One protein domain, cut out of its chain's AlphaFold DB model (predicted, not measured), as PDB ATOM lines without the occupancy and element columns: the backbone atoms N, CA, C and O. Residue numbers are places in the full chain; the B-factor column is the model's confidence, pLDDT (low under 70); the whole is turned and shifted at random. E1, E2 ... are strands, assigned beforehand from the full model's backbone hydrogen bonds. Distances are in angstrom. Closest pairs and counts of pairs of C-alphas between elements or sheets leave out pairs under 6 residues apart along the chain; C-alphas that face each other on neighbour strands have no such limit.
ATOM      1  N   GLY A  50     -19.053 -15.751  39.974       57.62
ATOM      2  CA  GLY A  50     -18.630 -14.494  39.362       57.62
ATOM      3  C   GLY A  50     -19.348 -14.276  38.030       57.62
ATOM      4  O   GLY A  50     -19.472 -15.183  37.211       57.62
ATOM      5  N   ALA A  51     -19.870 -13.073  37.798       57.06
ATOM      6  CA  ALA A  51     -20.193 -12.712  36.424       57.06
ATOM      7  C   ALA A  51     -18.860 -12.625  35.666       57.06
ATOM      8  O   ALA A  51     -17.908 -12.041  36.185       57.06
ATOM      9  N   VAL A  52     -18.780 -13.179  34.452       63.22
ATOM     10  CA  VAL A  52     -17.759 -12.719  33.496       63.22
ATOM     11  C   VAL A  52     -17.885 -11.198  33.472       63.22
ATOM     12  O   VAL A  52     -19.003 -10.714  33.341       63.22
ATOM     13  N   GLU A  53     -16.799 -10.449  33.665       65.88
ATOM     14  CA  GLU A  53     -16.847  -9.000  33.937       65.88
ATOM     15  C   GLU A  53     -17.716  -8.228  32.922       65.88
ATOM     16  O   GLU A  53     -18.534  -7.398  33.302       65.88
ATOM     17  N   ARG A  54     -17.668  -8.624  31.639       65.56
ATOM     18  CA  ARG A  54     -18.507  -8.078  30.547       65.56
ATOM     19  C   ARG A  54     -20.016  -8.344  30.663       65.56
ATOM     20  O   ARG A  54     -20.789  -7.760  29.917       65.56
ATOM     21  N   LEU A  55     -20.436  -9.253  31.535       70.44
ATOM     22  CA  LEU A  55     -21.830  -9.635  31.782       70.44
ATOM     23  C   LEU A  55     -22.335  -9.127  33.138       70.44
ATOM     24  O   LEU A  55     -23.471  -9.424  33.520       70.44
ATOM     25  N   ALA A  56     -21.502  -8.404  33.893       83.88
ATOM     26  CA  ALA A  56     -21.922  -7.823  35.155       83.88
ATOM     27  C   ALA A  56     -23.018  -6.766  34.906       83.88
ATOM     28  O   ALA A  56     -22.902  -5.967  33.976       83.88
ATOM     29  N   PRO A  57     -24.098  -6.745  35.710       89.62
ATOM     30  CA  PRO A  57     -25.083  -5.675  35.638       89.62
ATOM     31  C   PRO A  57     -24.443  -4.309  35.895       89.62
ATOM     32  O   PRO A  57     -23.594  -4.167  36.776       89.62
ATOM     33  N   VAL A  58     -24.905  -3.298  35.168       92.38
ATOM     34  CA  VAL A  58     -24.466  -1.912  35.311       92.38
ATOM     35  C   VAL A  58     -25.417  -1.194  36.253       92.38
ATOM     36  O   VAL A  58     -26.637  -1.262  36.086       92.38
ATOM     37  N   ARG A  59     -24.859  -0.495  37.245       94.94
ATOM     38  CA  ARG A  59     -25.614   0.407  38.117       94.94
ATOM     39  C   ARG A  59     -25.348   1.854  37.735       94.94
ATOM     40  O   ARG A  59     -24.242   2.347  37.925       94.94
ATOM     41  N   ILE A  60     -26.395   2.530  37.289       95.56
ATOM     42  CA  ILE A  60     -26.425   3.965  37.039       95.56
ATOM     43  C   ILE A  60     -26.991   4.612  38.304       95.56
ATOM     44  O   ILE A  60     -28.116   4.316  38.711       95.56
ATOM     45  N   ARG A  61     -26.184   5.432  38.980       96.94
ATOM     46  CA  ARG A  61     -26.600   6.103  40.219       96.94
ATOM     47  C   ARG A  61     -27.649   7.169  39.937       96.94
ATOM     48  O   ARG A  61     -27.643   7.758  38.858       96.94
ATOM     49  N   ALA A  62     -28.501   7.443  40.919       97.00
ATOM     50  CA  ALA A  62     -29.431   8.561  40.838       97.00
ATOM     51  C   ALA A  62     -28.698   9.869  40.462       97.00
ATOM     52  O   ALA A  62     -27.634  10.166  41.009       97.00
ATOM     53  N   GLY A  63     -29.243  10.622  39.506       96.38
ATOM     54  CA  GLY A  63     -28.672  11.879  39.006       96.38
ATOM     55  C   GLY A  63     -27.432  11.759  38.105       96.38
ATOM     56  O   GLY A  63     -26.919  12.783  37.658       96.38
ATOM     57  N   ALA A  64     -26.936  10.551  37.813       95.88
ATOM     58  CA  ALA A  64     -25.702  10.361  37.045       95.88
ATOM     59  C   ALA A  64     -25.787  10.768  35.559       95.88
ATOM     60  O   ALA A  64     -24.751  10.933  34.925       95.88
ATOM     61  N   LEU A  65     -26.992  10.920  35.004       91.94
ATOM     62  CA  LEU A  65     -27.242  11.289  33.605       91.94
ATOM     63  C   LEU A  65     -27.606  12.775  33.428       91.94
ATOM     64  O   LEU A  65     -27.990  13.178  32.336       91.94
ATOM     65  N   GLY A  66     -27.474  13.592  34.479       92.44
ATOM     66  CA  GLY A  66     -27.852  15.011  34.452       92.44
ATOM     67  C   GLY A  66     -29.350  15.235  34.675       92.44
ATOM     68  O   GLY A  66     -30.134  14.291  34.679       92.44
ATOM     69  N   GLU A  67     -29.748  16.484  34.945       91.62
ATOM     70  CA  GLU A  67     -31.153  16.881  35.183       91.62
ATOM     71  C   GLU A  67     -31.893  16.040  36.249       91.62
ATOM     72  O   GLU A  67     -33.106  15.847  36.202       91.62
ATOM     73  N   GLY A  68     -31.153  15.501  37.224       93.12
ATOM     74  CA  GLY A  68     -31.709  14.616  38.252       93.12
ATOM     75  C   GLY A  68     -32.074  13.210  37.756       93.12
ATOM     76  O   GLY A  68     -32.762  12.482  38.467       93.12
ATOM     77  N   LEU A  69     -31.609  12.805  36.569       93.19
ATOM     78  CA  LEU A  69     -31.853  11.489  35.986       93.19
ATOM     79  C   LEU A  69     -30.685  10.513  36.217       93.19
ATOM     80  O   LEU A  69     -29.527  10.917  36.173       93.19
ATOM     81  N   PRO A  70     -30.963   9.211  36.407       94.31
ATOM     82  CA  PRO A  70     -32.268   8.676  36.793       94.31
ATOM     83  C   PRO A  70     -32.676   9.203  38.182       94.31
ATOM     84  O   PRO A  70     -31.818   9.518  39.002       94.31
ATOM     85  N   HIS A  71     -33.975   9.297  38.467       94.19
ATOM     86  CA  HIS A  71     -34.467   9.820  39.754       94.19
ATOM     87  C   HIS A  71     -34.221   8.855  40.936       94.19
ATOM     88  O   HIS A  71     -34.346   9.232  42.098       94.19
ATOM     89  N   SER A  72     -33.858   7.605  40.647       94.50
ATOM     90  CA  SER A  72     -33.425   6.584  41.602       94.50
ATOM     91  C   SER A  72     -32.296   5.756  40.990       94.50
ATOM     92  O   SER A  72     -32.130   5.741  39.772       94.50
ATOM     93  N   ASP A  73     -31.546   5.018  41.809       95.94
ATOM     94  CA  ASP A  73     -30.551   4.071  41.296       95.94
ATOM     95  C   ASP A  73     -31.201   3.076  40.317       95.94
ATOM     96  O   ASP A  73     -32.157   2.377  40.659       95.94
ATOM     97  N   LEU A  74     -30.654   2.986  39.106       95.88
ATOM     98  CA  LEU A  74     -31.118   2.099  38.044       95.88
ATOM     99  C   LEU A  74     -30.076   1.005  37.817       95.88
ATOM    100  O   LEU A  74     -28.900   1.287  37.598       95.88
ATOM    101  N   THR A  75     -30.488  -0.261  37.886       95.44
ATOM    102  CA  THR A  75     -29.603  -1.396  37.588       95.44
ATOM    103  C   THR A  75     -30.149  -2.186  36.407       95.44
ATOM    104  O   THR A  75     -31.271  -2.693  36.467       95.44
ATOM    105  N   VAL A  76     -29.343  -2.316  35.358       94.31
ATOM    106  CA  VAL A  76     -29.684  -2.989  34.096       94.31
ATOM    107  C   VAL A  76     -28.568  -3.945  33.682       94.31
ATOM    108  O   VAL A  76     -27.488  -3.947  34.275       94.31
ATOM    109  N   THR A  77     -28.797  -4.798  32.686       91.62
ATOM    110  CA  THR A  77     -27.694  -5.568  32.092       91.62
ATOM    111  C   THR A  77     -26.772  -4.687  31.258       91.62
ATOM    112  O   THR A  77     -27.189  -3.659  30.735       91.62
ATOM    113  N   ALA A  78     -25.511  -5.098  31.112       90.75
ATOM    114  CA  ALA A  78     -24.530  -4.368  30.310       90.75
ATOM    115  C   ALA A  78     -24.950  -4.203  28.838       90.75
ATOM    116  O   ALA A  78     -24.588  -3.220  28.202       90.75
ATOM    117  N   ASP A  79     -25.735  -5.139  28.300       91.50
ATOM    118  CA  ASP A  79     -26.268  -5.109  26.935       91.50
ATOM    119  C   ASP A  79     -27.598  -4.351  26.794       91.50
ATOM    120  O   ASP A  79     -28.164  -4.311  25.701       91.50
ATOM    121  N   HIS A  80     -28.105  -3.746  27.872       93.69
ATOM    122  CA  HIS A  80     -29.353  -2.998  27.831       93.69
ATOM    123  C   HIS A  80     -29.214  -1.773  26.923       93.69
ATOM    124  O   HIS A  80     -28.322  -0.947  27.123       93.69
ATOM    125  N   GLY A  81     -30.106  -1.657  25.936       94.81
ATOM    126  CA  GLY A  81     -30.161  -0.511  25.035       94.81
ATOM    127  C   GLY A  81     -30.711   0.720  25.749       94.81
ATOM    128  O   GLY A  81     -31.846   0.716  26.219       94.81
ATOM    129  N   MET A  82     -29.906   1.772  25.801       94.06
ATOM    130  CA  MET A  82     -30.225   3.077  26.365       94.06
ATOM    131  C   MET A  82     -30.335   4.094  25.233       94.06
ATOM    132  O   MET A  82     -29.546   4.053  24.294       94.06
ATOM    133  N   ILE A  83     -31.288   5.020  25.332       94.00
ATOM    134  CA  ILE A  83     -31.341   6.197  24.461       94.00
ATOM    135  C   ILE A  83     -30.776   7.373  25.254       94.00
ATOM    136  O   ILE A  83     -31.358   7.760  26.264       94.00
ATOM    137  N   VAL A  84     -29.657   7.926  24.794       90.56
ATOM    138  CA  VAL A  84     -28.999   9.103  25.378       90.56
ATOM    139  C   VAL A  84     -28.776  10.103  24.253       90.56
ATOM    140  O   VAL A  84     -28.191   9.753  23.230       90.56
ATOM    141  N   ASP A  85     -29.317  11.313  24.397       89.88
ATOM    142  CA  ASP A  85     -29.229  12.384  23.393       89.88
ATOM    143  C   ASP A  85     -29.618  11.941  21.965       89.88
ATOM    144  O   ASP A  85     -29.018  12.334  20.967       89.88
ATOM    145  N   GLY A  86     -30.635  11.077  21.862       91.44
ATOM    146  CA  GLY A  86     -31.142  10.553  20.589       91.44
ATOM    147  C   GLY A  86     -30.306   9.427  19.967       91.44
ATOM    148  O   GLY A  86     -30.660   8.932  18.899       91.44
ATOM    149  N   VAL A  87     -29.235   8.985  20.629       93.88
ATOM    150  CA  VAL A  87     -28.384   7.875  20.186       93.88
ATOM    151  C   VAL A  87     -28.644   6.641  21.043       93.88
ATOM    152  O   VAL A  87     -28.815   6.736  22.258       93.88
ATOM    153  N   ILE A  88     -28.667   5.467  20.407       94.69
ATOM    154  CA  ILE A  88     -28.741   4.189  21.117       94.69
ATOM    155  C   ILE A  88     -27.328   3.755  21.513       94.69
ATOM    156  O   ILE A  88     -26.470   3.572  20.649       94.69
ATOM    157  N   CYS A  89     -27.104   3.539  22.806       93.69
ATOM    158  CA  CYS A  89     -25.884   2.950  23.350       93.69
ATOM    159  C   CYS A  89     -26.212   1.764  24.267       93.69
ATOM    160  O   CYS A  89     -27.342   1.600  24.722       93.69
ATOM    161  N   HIS A  90     -25.228   0.905  24.523       94.12
ATOM    162  CA  HIS A  90     -25.361  -0.153  25.523       94.12
ATOM    163  C   HIS A  90     -24.997   0.415  26.896       94.12
ATOM    164  O   HIS A  90     -24.058   1.200  27.000       94.12
ATOM    165  N   ALA A  91     -25.685  -0.007  27.955       92.75
ATOM    166  CA  ALA A  91     -25.420   0.495  29.304       92.75
ATOM    167  C   ALA A  91     -23.981   0.240  29.797       92.75
ATOM    168  O   ALA A  91     -23.480   0.999  30.619       92.75
ATOM    169  N   GLY A  92     -23.326  -0.829  29.332       88.50
ATOM    170  CA  GLY A  92     -21.937  -1.154  29.679       88.50
ATOM    171  C   GLY A  92     -20.882  -0.673  28.680       88.50
ATOM    172  O   GLY A  92     -19.762  -1.179  28.746       88.50
ATOM    173  N   ALA A  93     -21.252   0.186  27.722       77.69
ATOM    174  CA  ALA A  93     -20.339   0.736  26.716       77.69
ATOM    175  C   ALA A  93     -19.384   1.793  27.287       77.69
ATOM    176  O   ALA A  93     -19.765   2.482  28.260       77.69
TER     177      ALA A  93
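Overview. This is residues 50 to 93 of the 93 residues of a protein of Roseovarius sp. JS7-11 (UniProt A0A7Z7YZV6). With little regular structure, this flat domain is two small antiparallel hairpins, E1 with E2 and E3 with E4, joined by a tight link. The loop of residues 61 to 73 makes one end of the longest axis, Gly 50 the other. The printed part has 44 residues, 14 in four named strands, E1 to E4 in chain order, and no named helix: all strand. It is only just compact, close to loose, with a radius of gyration of the C-alphas of 11.0 A and spans of 34 by 22 by 10 A.

Arrangement. E3, residues 81 to 84, and E4, residues 87 to 90, form an antiparallel hairpin at 138 degrees; N 82 and O 89, 2.8 A apart, are within hydrogen-bond range. E1, residues 58 to 60, and E2, residues 74 to 76, form another at 159 degrees, with N 58 and O 76 within hydrogen-bond range at 2.8 A. E2 and E3 are apart.

Along the chain. E3 measures 9.7 A, E4 10.1 A, E1 6.4 A and E2 6.6 A. C-alpha 58 begins E1 at (-24.466, -1.912, 35.311); C-alpha 90 ends E4 at (-25.361, -0.153, 25.523).

Size, cuts and confidence. The farthest C-alphas, Gly 50 and Glu 67, are 34.0 A apart. The printed part has no cut. The link from E1 to E2 is long. Residues 50 to 54 have pLDDT under 70.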